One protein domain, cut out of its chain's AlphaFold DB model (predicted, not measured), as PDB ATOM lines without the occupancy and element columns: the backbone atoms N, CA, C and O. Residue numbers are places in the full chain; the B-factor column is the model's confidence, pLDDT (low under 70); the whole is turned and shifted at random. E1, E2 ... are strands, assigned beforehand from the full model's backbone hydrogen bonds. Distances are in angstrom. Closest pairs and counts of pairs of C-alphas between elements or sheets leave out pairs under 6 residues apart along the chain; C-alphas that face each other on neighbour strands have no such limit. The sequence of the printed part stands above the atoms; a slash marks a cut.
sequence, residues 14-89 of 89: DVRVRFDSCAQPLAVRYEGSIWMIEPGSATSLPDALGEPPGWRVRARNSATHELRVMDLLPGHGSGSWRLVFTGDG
ATOM      1  N   ASP A  14     193.182 238.713 195.596       84.56
ATOM      2  CA  ASP A  14     193.700 239.188 194.314       84.56
ATOM      3  C   ASP A  14     193.074 238.397 193.155       84.56
ATOM      4  O   ASP A  14     193.147 237.168 193.080       84.56
ATOM      5  N   VAL A  15     192.460 239.120 192.223       88.56
ATOM      6  CA  VAL A  15     191.741 238.583 191.071       88.56
ATOM      7  C   VAL A  15     192.168 239.266 189.783       88.56
ATOM      8  O   VAL A  15     192.727 240.364 189.765       88.56
ATOM      9  N   ARG A  16     191.856 238.613 188.661       89.88
ATOM     10  CA  ARG A  16     191.925 239.248 187.341       89.88
ATOM     11  C   ARG A  16     190.530 239.650 186.907       89.88
ATOM     12  O   ARG A  16     189.637 238.803 186.866       89.88
ATOM     13  N   VAL A  17     190.378 240.910 186.524       91.38
ATOM     14  CA  VAL A  17     189.130 241.453 185.989       91.38
ATOM     15  C   VAL A  17     189.310 241.719 184.502       91.38
ATOM     16  O   VAL A  17     190.318 242.276 184.068       91.38
ATOM     17  N   ARG A  18     188.334 241.290 183.706       93.12
ATOM     18  CA  ARG A  18     188.223 241.642 182.295       93.12
ATOM     19  C   ARG A  18     187.269 242.820 182.166       93.12
ATOM     20  O   ARG A  18     186.168 242.752 182.701       93.12
ATOM     21  N   PHE A  19     187.670 243.834 181.409       91.56
ATOM     22  CA  PHE A  19     186.859 245.014 181.116       91.56
ATOM     23  C   PHE A  19     186.387 245.014 179.660       91.56
ATOM     24  O   PHE A  19     186.996 244.362 178.803       91.56
ATOM     25  N   ASP A  20     185.292 245.716 179.390       90.12
ATOM     26  CA  ASP A  20     184.854 246.058 178.039       90.12
ATOM     27  C   ASP A  20     185.583 247.305 177.497       90.12
ATOM     28  O   ASP A  20     186.480 247.864 178.133       90.12
ATOM     29  N   SER A  21     185.200 247.751 176.298       89.56
ATOM     30  CA  SER A  21     185.745 248.962 175.667       89.56
ATOM     31  C   SER A  21     185.379 250.265 176.387       89.56
ATOM     32  O   SER A  21     186.007 251.288 176.137       89.56
ATOM     33  N   CYS A  22     184.368 250.236 177.254       88.38
ATOM     34  CA  CYS A  22     183.894 251.354 178.065       88.38
ATOM     35  C   CYS A  22     184.472 251.322 179.492       88.38
ATOM     36  O   CYS A  22     184.012 252.077 180.348       88.38
ATOM     37  N   ALA A  23     185.462 250.460 179.753       87.62
ATOM     38  CA  ALA A  23     186.047 250.218 181.069       87.62
ATOM     39  C   ALA A  23     185.050 249.698 182.128       87.62
ATOM     40  O   ALA A  23     185.303 249.829 183.325       87.62
ATOM     41  N   GLN A  24     183.952 249.058 181.711       90.12
ATOM     42  CA  GLN A  24     183.054 248.340 182.616       90.12
ATOM     43  C   GLN A  24     183.523 246.894 182.815       90.12
ATOM     44  O   GLN A  24     183.960 246.244 181.859       90.12
ATOM     45  N   PRO A  25     183.454 246.356 184.041       93.06
ATOM     46  CA  PRO A  25     183.887 244.996 184.316       93.06
ATOM     47  C   PRO A  25     182.897 243.978 183.716       93.06
ATOM     48  O   PRO A  25     181.687 244.069 183.908       93.06
ATOM     49  N   LEU A  26     183.426 242.985 182.997       94.75
ATOM     50  CA  LEU A  26     182.672 241.924 182.312       94.75
ATOM     51  C   LEU A  26     182.778 240.565 183.002       94.75
ATOM     52  O   LEU A  26     181.830 239.781 183.004       94.75
ATOM     53  N   ALA A  27     183.958 240.242 183.526       94.88
ATOM     54  CA  ALA A  27     184.192 238.961 184.169       94.88
ATOM     55  C   ALA A  27     185.338 239.033 185.173       94.88
ATOM     56  O   ALA A  27     186.295 239.787 184.987       94.88
ATOM     57  N   VAL A  28     185.268 238.182 186.192       93.81
ATOM     58  CA  VAL A  28     186.296 238.031 187.221       93.81
ATOM     59  C   VAL A  28     186.790 236.593 187.214       93.81
ATOM     60  O   VAL A  28     185.996 235.656 187.253       93.81
ATOM     61  N   ARG A  29     188.107 236.394 187.174       92.38
ATOM     62  CA  ARG A  29     188.715 235.077 187.385       92.38
ATOM     63  C   ARG A  29     189.177 234.968 188.834       92.38
ATOM     64  O   ARG A  29     190.081 235.700 189.234       92.38
ATOM     65  N   TYR A  30     188.576 234.042 189.573       87.06
ATOM     66  CA  TYR A  30     188.804 233.828 191.003       87.06
ATOM     67  C   TYR A  30     188.665 232.338 191.339       87.06
ATOM     68  O   TYR A  30     187.725 231.702 190.865       87.06
ATOM     69  N   GLU A  31     189.603 231.774 192.113       84.50
ATOM     70  CA  GLU A  31     189.582 230.364 192.561       84.50
ATOM     71  C   GLU A  31     189.343 229.353 191.420       84.50
ATOM     72  O   GLU A  31     188.542 228.426 191.514       84.50
ATOM     73  N   GLY A  32     189.975 229.578 190.263       85.31
ATOM     74  CA  GLY A  32     189.810 228.719 189.080       85.31
ATOM     75  C   GLY A  32     188.451 228.831 188.371       85.31
ATOM     76  O   GLY A  32     188.304 228.282 187.281       85.31
ATOM     77  N   SER A  33     187.502 229.587 188.922       89.19
ATOM     78  CA  SER A  33     186.194 229.865 188.328       89.19
ATOM     79  C   SER A  33     186.187 231.195 187.575       89.19
ATOM     80  O   SER A  33     186.955 232.116 187.874       89.19
ATOM     81  N   ILE A  34     185.290 231.302 186.593       94.56
ATOM     82  CA  ILE A  34     184.965 232.567 185.936       94.56
ATOM     83  C   ILE A  34     183.617 233.030 186.475       94.56
ATOM     84  O   ILE A  34     182.620 232.318 186.404       94.56
ATOM     85  N   TRP A  35     183.596 234.237 187.015       95.06
ATOM     86  CA  TRP A  35     182.393 234.917 187.453       95.06
ATOM     87  C   TRP A  35     181.986 235.900 186.366       95.06
ATOM     88  O   TRP A  35     182.699 236.867 186.102       95.06
ATOM     89  N   MET A  36     180.872 235.617 185.699       96.88
ATOM     90  CA  MET A  36     180.326 236.452 184.632       96.88
ATOM     91  C   MET A  36     179.500 237.570 185.256       96.88
ATOM     92  O   MET A  36     178.570 237.283 186.006       96.88
ATOM     93  N   ILE A  37     179.838 238.825 184.968       95.75
ATOM     94  CA  ILE A  37     179.113 239.971 185.520       95.75
ATOM     95  C   ILE A  37     177.795 240.138 184.766       95.75
ATOM     96  O   ILE A  37     177.762 240.133 183.535       95.75
ATOM     97  N   GLU A  38     176.704 240.268 185.517       94.81
ATOM     98  CA  GLU A  38     175.373 240.502 184.967       94.81
ATOM     99  C   GLU A  38     175.361 241.871 184.257       94.81
ATOM    100  O   GLU A  38     175.757 242.879 184.866       94.81
ATOM    101  N   PRO A  39     174.922 241.945 182.988       90.88
ATOM    102  CA  PRO A  39     174.886 243.191 182.232       90.88
ATOM    103  C   PRO A  39     174.119 244.294 182.971       90.88
ATOM    104  O   PRO A  39     173.018 244.072 183.467       90.88
ATOM    105  N   GLY A  40     174.702 245.493 183.048       90.81
ATOM    106  CA  GLY A  40     174.086 246.640 183.724       90.81
ATOM    107  C   GLY A  40     174.105 246.586 185.256       90.81
ATOM    108  O   GLY A  40     173.593 247.503 185.888       90.81
ATOM    109  N   SER A  41     174.702 245.557 185.871       92.94
ATOM    110  CA  SER A  41     174.851 245.495 187.335       92.94
ATOM    111  C   SER A  41     176.062 246.265 187.868       92.94
ATOM    112  O   SER A  41     176.138 246.530 189.067       92.94
ATOM    113  N   ALA A  42     177.012 246.615 186.995       92.94
ATOM    114  CA  ALA A  42     178.232 247.313 187.372       92.94
ATOM    115  C   ALA A  42     177.938 248.759 187.784       92.94
ATOM    116  O   ALA A  42     177.547 249.592 186.970       92.94
ATOM    117  N   THR A  43     178.162 249.054 189.059       91.50
ATOM    118  CA  THR A  43     178.003 250.383 189.653       91.50
ATOM    119  C   THR A  43     179.359 250.868 190.142       91.50
ATOM    120  O   THR A  43     180.026 250.160 190.897       91.50
ATOM    121  N   SER A  44     179.788 252.059 189.726       89.12
ATOM    122  CA  SER A  44     181.049 252.637 190.198       89.12
ATOM    123  C   SER A  44     180.960 252.965 191.687       89.12
ATOM    124  O   SER A  44     179.992 253.580 192.140       89.12
ATOM    125  N   LEU A  45     181.972 252.559 192.445       86.38
ATOM    126  CA  LEU A  45     182.135 252.962 193.836       86.38
ATOM    127  C   LEU A  45     182.901 254.294 193.878       86.38
ATOM    128  O   LEU A  45     183.808 254.493 193.065       86.38
ATOM    129  N   PRO A  46     182.527 255.225 194.775       77.25
ATOM    130  CA  PRO A  46     183.185 256.522 194.868       77.25
ATOM    131  C   PRO A  46     184.666 256.373 195.233       77.25
ATOM    132  O   PRO A  46     185.045 255.461 195.966       77.25
ATOM    133  N   ASP A  47     185.478 257.300 194.724       65.50
ATOM    134  CA  ASP A  47     186.911 257.403 195.004       65.50
ATOM    135  C   ASP A  47     187.134 257.575 196.513       65.50
ATOM    136  O   ASP A  47     186.653 258.533 197.129       65.50
ATOM    137  N   ALA A  48     187.843 256.629 197.122       59.09
ATOM    138  CA  ALA A  48     188.401 256.824 198.445       59.09
ATOM    139  C   ALA A  48     189.761 257.501 198.251       59.09
ATOM    140  O   ALA A  48     190.738 256.826 197.951       59.09
ATOM    141  N   LEU A  49     189.780 258.836 198.363       52.72
ATOM    142  CA  LEU A  49     190.955 259.723 198.404       52.72
ATOM    143  C   LEU A  49     192.292 259.053 198.013       52.72
ATOM    144  O   LEU A  49     193.094 258.689 198.873       52.72
ATOM    145  N   GLY A  50     192.545 258.953 196.705       58.94
ATOM    146  CA  GLY A  50     193.846 258.537 196.167       58.94
ATOM    147  C   GLY A  50     193.953 257.074 195.725       58.94
ATOM    148  O   GLY A  50     195.031 256.672 195.287       58.94
ATOM    149  N   GLU A  51     192.868 256.300 195.779       58.91
ATOM    150  CA  GLU A  51     192.769 254.978 195.147       58.91
ATOM    151  C   GLU A  51     191.863 255.024 193.904       58.91
ATOM    152  O   GLU A  51     190.855 255.725 193.922       58.91
ATOM    153  N   PRO A  52     192.172 254.277 192.821       63.22
ATOM    154  CA  PRO A  52     191.305 254.236 191.644       63.22
ATOM    155  C   PRO A  52     189.856 253.833 191.995       63.22
ATOM    156  O   PRO A  52     189.638 253.054 192.926       63.22
ATOM    157  N   PRO A  53     188.847 254.286 191.231       79.62
ATOM    158  CA  PRO A  53     187.460 253.937 191.506       79.62
ATOM    159  C   PRO A  53     187.233 252.425 191.371       79.62
ATOM    160  O   PRO A  53     187.607 251.800 190.373       79.62
ATOM    161  N   GLY A  54     186.612 251.841 192.395       89.44
ATOM    162  CA  GLY A  54     186.186 250.445 192.400       89.44
ATOM    163  C   GLY A  54     184.842 250.228 191.697       89.44
ATOM    164  O   GLY A  54     184.192 251.163 191.226       89.44
ATOM    165  N   TRP A  55     184.385 248.980 191.681       92.00
ATOM    166  CA  TRP A  55     183.093 248.581 191.123       92.00
ATOM    167  C   TRP A  55     182.336 247.675 192.078       92.00
ATOM    168  O   TRP A  55     182.902 246.714 192.577       92.00
ATOM    169  N   ARG A  56     181.037 247.905 192.248       92.94
ATOM    170  CA  ARG A  56     180.109 246.913 192.792       92.94
ATOM    171  C   ARG A  56     179.398 246.220 191.642       92.94
ATOM    172  O   ARG A  56     178.849 246.889 190.770       92.94
ATOM    173  N   VAL A  57     179.408 244.893 191.630       93.62
ATOM    174  CA  VAL A  57     178.867 244.069 190.542       93.62
ATOM    175  C   VAL A  57     178.023 242.926 191.091       93.62
ATOM    176  O   VAL A  57     178.271 242.432 192.192       93.62
ATOM    177  N   ARG A  58     177.047 242.460 190.307       95.06
ATOM    178  CA  ARG A  58     176.491 241.111 190.470       95.06
ATOM    179  C   ARG A  58     177.170 240.193 189.479       95.06
ATOM    180  O   ARG A  58     177.204 240.503 188.292       95.06
ATOM    181  N   ALA A  59     177.683 239.067 189.949       94.50
ATOM    182  CA  ALA A  59     178.317 238.097 189.077       94.50
ATOM    183  C   ALA A  59     177.845 236.681 189.376       94.50
ATOM    184  O   ALA A  59     177.621 236.309 190.529       94.50
ATOM    185  N   ARG A  60     177.713 235.890 188.312       95.38
ATOM    186  CA  ARG A  60     177.330 234.484 188.367       95.38
ATOM    187  C   ARG A  60     178.538 233.595 188.133       95.38
ATOM    188  O   ARG A  60     179.235 233.742 187.128       95.38
ATOM    189  N   ASN A  61     178.773 232.656 189.037       93.94
ATOM    190  CA  ASN A  61     179.815 231.654 188.892       93.94
ATOM    191  C   ASN A  61     179.472 230.705 187.731       93.94
ATOM    192  O   ASN A  61     178.407 230.088 187.715       93.94
ATOM    193  N   SER A  62     180.373 230.566 186.760       92.38
ATOM    194  CA  SER A  62     180.152 229.729 185.577       92.38
ATOM    195  C   SER A  62     180.102 228.228 185.875       92.38
ATOM    196  O   SER A  62     179.582 227.471 185.066       92.38
ATOM    197  N   ALA A  63     180.693 227.784 186.987       91.81
ATOM    198  CA  ALA A  63     180.761 226.379 187.373       91.81
ATOM    199  C   ALA A  63     179.594 225.966 188.279       91.81
ATOM    200  O   ALA A  63     179.047 224.880 188.112       91.81
ATOM    201  N   THR A  64     179.208 226.819 189.232       92.31
ATOM    202  CA  THR A  64     178.177 226.497 190.238       92.31
ATOM    203  C   THR A  64     176.833 227.176 189.990       92.31
ATOM    204  O   THR A  64     175.863 226.855 190.669       92.31
ATOM    205  N   HIS A  65     176.760 228.117 189.041       90.62
ATOM    206  CA  HIS A  65     175.614 229.008 188.805       90.62
ATOM    207  C   HIS A  65     175.209 229.879 190.004       90.62
ATOM    208  O   HIS A  65     174.160 230.519 189.970       90.62
ATOM    209  N   GLU A  66     176.047 229.944 191.034       91.94
ATOM    210  CA  GLU A  66     175.835 230.795 192.196       91.94
ATOM    211  C   GLU A  66     175.915 232.275 191.801       91.94
ATOM    212  O   GLU A  66     176.821 232.672 191.065       91.94
ATOM    213  N   LEU A  67     174.975 233.089 192.283       91.88
ATOM    214  CA  LEU A  67     174.940 234.531 192.055       91.88
ATOM    215  C   LEU A  67     175.373 235.259 193.327       91.88
ATOM    216  O   LEU A  67     174.817 235.024 194.394       91.88
ATOM    217  N   ARG A  68     176.336 236.177 193.215       91.44
ATOM    218  CA  ARG A  68     176.792 236.986 194.353       91.44
ATOM    219  C   ARG A  68     176.961 238.449 193.995       91.44
ATOM    220  O   ARG A  68     177.213 238.795 192.838       91.44
ATOM    221  N   VAL A  69     176.861 239.299 195.015       91.81
ATOM    222  CA  VAL A  69     177.277 240.702 194.936       91.81
ATOM    223  C   VAL A  69     178.727 240.805 195.393       91.81
ATOM    224  O   VAL A  69     179.109 240.247 196.426       91.81
ATOM    225  N   MET A  70     179.538 241.495 194.598       91.62
ATOM    226  CA  MET A  70     180.975 241.595 194.795       91.62
ATOM    227  C   MET A  70     181.440 243.035 194.598       91.62
ATOM    228  O   MET A  70     180.992 243.703 193.666       91.62
ATOM    229  N   ASP A  71     182.391 243.467 195.416       91.94
ATOM    230  CA  ASP A  71     183.150 244.692 195.202       91.94
ATOM    231  C   ASP A  71     184.514 244.347 194.591       91.94
ATOM    232  O   ASP A  71     185.251 243.495 195.092       91.94
ATOM    233  N   LEU A  72     184.835 245.009 193.483       90.81
ATOM    234  CA  LEU A  72     186.115 244.983 192.791       90.81
ATOM    235  C   LEU A  72     186.843 246.275 193.124       90.81
ATOM    236  O   LEU A  72     186.463 247.351 192.662       90.81
ATOM    237  N   LEU A  73     187.887 246.166 193.926       89.06
ATOM    238  CA  LEU A  73     188.697 247.290 194.371       89.06
ATOM    239  C   LEU A  73     190.079 247.214 193.712       89.06
ATOM    240  O   LEU A  73     190.526 246.118 193.370       89.06
ATOM    241  N   PRO A  74     190.787 248.331 193.523       85.19
ATOM    242  CA  PRO A  74     192.178 248.291 193.091       85.19
ATOM    243  C   PRO A  74     193.045 247.508 194.084       85.19
ATOM    244  O   PRO A  74     192.889 247.619 195.298       85.19
ATOM    245  N   GLY A  75     193.952 246.683 193.569       78.44
ATOM    246  CA  GLY A  75     194.979 246.027 194.372       78.44
ATOM    247  C   GLY A  75     196.223 246.905 194.543       78.44
ATOM    248  O   GLY A  75     196.381 247.934 193.893       78.44
ATOM    249  N   HIS A  76     197.169 246.451 195.371       69.25
ATOM    250  CA  HIS A  76     198.446 247.153 195.591       69.25
ATOM    251  C   HIS A  76     199.407 247.096 194.382       69.25
ATOM    252  O   HIS A  76     200.425 247.785 194.372       69.25
ATOM    253  N   GLY A  77     199.116 246.261 193.379       65.56
ATOM    254  CA  GLY A  77     199.915 246.098 192.164       65.56
ATOM    255  C   GLY A  77     199.240 246.704 190.934       65.56
ATOM    256  O   GLY A  77     198.016 246.703 190.818       65.56
ATOM    257  N   SER A  78     200.041 247.180 189.976       67.25
ATOM    258  CA  SER A  78     199.525 247.663 188.690       67.25
ATOM    259  C   SER A  78     198.754 246.550 187.973       67.25
ATOM    260  O   SER A  78     199.308 245.493 187.675       67.25
ATOM    261  N   GLY A  79     197.463 246.780 187.723       70.88
ATOM    262  CA  GLY A  79     196.579 245.812 187.070       70.88
ATOM    263  C   GLY A  79     196.057 244.686 187.973       70.88
ATOM    264  O   GLY A  79     195.345 243.812 187.473       70.88
ATOM    265  N   SER A  80     196.367 244.701 189.272       77.69
ATOM    266  CA  SER A  80     195.752 243.804 190.255       77.69
ATOM    267  C   SER A  80     194.437 244.384 190.766       77.69
ATOM    268  O   SER A  80     194.319 245.591 190.974       77.69
ATOM    269  N   TRP A  81     193.465 243.509 191.000       87.94
ATOM    270  CA  TRP A  81     192.176 243.847 191.594       87.94
ATOM    271  C   TRP A  81     191.949 242.990 192.825       87.94
ATOM    272  O   TRP A  81     192.317 241.822 192.839       87.94
ATOM    273  N   ARG A  82     191.309 243.555 193.836       89.50
ATOM    274  CA  ARG A  82     190.874 242.882 195.046       89.50
ATOM    275  C   ARG A  82     189.374 242.617 194.962       89.50
ATOM    276  O   ARG A  82     188.602 243.525 194.670       89.50
ATOM    277  N   LEU A  83     188.970 241.387 195.243       88.44
ATOM    278  CA  LEU A  83     187.578 240.955 195.275       88.44
ATOM    279  C   LEU A  83     187.080 240.841 196.715       88.44
ATOM    280  O   LEU A  83     187.666 240.105 197.509       88.44
ATOM    281  N   VAL A  84     185.973 241.507 197.034       88.62
ATOM    282  CA  VAL A  84     185.282 241.397 198.325       88.62
ATOM    283  C   VAL A  84     183.851 240.934 198.082       88.62
ATOM    284  O   VAL A  84     183.131 241.523 197.285       88.62
ATOM    285  N   PHE A  85     183.420 239.875 198.764       85.00
ATOM    286  CA  PHE A  85     182.026 239.437 198.713       85.00
ATOM    287  C   PHE A  85     181.198 240.270 199.687       85.00
ATOM    288  O   PHE A  85     181.490 240.284 200.880       85.00
ATOM    289  N   THR A  86     180.172 240.956 199.188       80.50
ATOM    290  CA  THR A  86     179.352 241.866 200.005       80.50
ATOM    291  C   THR A  86     177.965 241.318 200.326       80.50
ATOM    292  O   THR A  86     177.244 241.924 201.115       80.50
ATOM    293  N   GLY A  87     177.563 240.198 199.716       72.31
ATOM    294  CA  GLY A  87     176.290 239.535 200.005       72.31
ATOM    295  C   GLY A  87     175.906 238.450 198.997       72.31
ATOM    296  O   GLY A  87     176.560 238.281 197.963       72.31
ATOM    297  N   ASP A  88     174.824 237.737 199.313       66.56
ATOM    298  CA  ASP A  88     174.151 236.794 198.411       66.56
ATOM    299  C   ASP A  88     173.234 237.582 197.456       66.56
ATOM    300  O   ASP A  88     172.581 238.546 197.874       66.56
ATOM    301  N   GLY A  89     173.293 237.274 196.158       53.41
ATOM    302  CA  GLY A  89     172.564 237.997 195.106       53.41
ATOM    303  C   GLY A  89     171.097 237.608 194.996       53.41
ATOM    304  O   GLY A  89     170.737 236.479 195.365       53.41
TER     305      GLY A  89
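Overview. This is residues 14 to 89 of the 89 residues of an uncharacterized protein of Arthrobacter terricola (UniProt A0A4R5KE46). This is a small closed barrel of six strands, in which each strand pairs with the next along the chain and E6 comes back to E1 over a short seam. The long link between E3 and E4 reaches out at one end of the longest axis, and the turn between E4 and E5 makes the other. The printed part has 76 residues, with no named helix and strands E1 to E6 in chain order, an antiparallel meander, each strand the antiparallel neighbour of the one before; the class is all strand. It is compact, with a radius of gyration of the C-alphas of 11.6 A and spans of 36 by 26 by 23 A.

Arrangement. E5, residues 67 to 74, forms hairpins with E4, residues 55 to 61, at 138 degrees (N 57 to O 70, 2.8 A), and with E6, residues 81 to 88, at 150 degrees (N 82 to O 73, 2.7 A). E3, residues 33 to 37, is on the other side of E4 from E5, antiparallel at 126 degrees, with N 60 and O 36 at 2.8 A. E2, residues 25 to 30, forms a hairpin with E3 at 161 degrees, with N 35 and O 28 at 2.8 A. E1, residues 14 to 19, is antiparallel to E2 at 152 degrees, with N 18 and O 27 at 2.8 A. The pairing of E1 is staggered: residues 14 to 15 pair with E6, where N 15 and O 81 are 2.8 A apart, and residues 16 to 19 with E2. E1 and E4 are apart, as are E3 and E6.

Along the chain. E1 begins at C-alpha 14 (193.700, 239.188, 194.314) and spans 16.0 A. E2 spans 13.9 A, E3 12.7 A, E4 17.4 A and E5 22.1 A. E6 spans 20.5 A and ends at C-alpha 88 (174.151, 236.794, 198.411).

Size, cuts and confidence. The C-alphas of Leu 49 and Ala 63 are the two farthest apart, at 36.6 A. The printed part has no cut. The link from E3 to E4, residues 38 to 54, is long; within it residues 43 to 44 pair with residues 55 to 56 of E4. The mean pLDDT of the printed part is 85.5, with residues 47 to 52, 76 to 78 and 88 to 89 under 70.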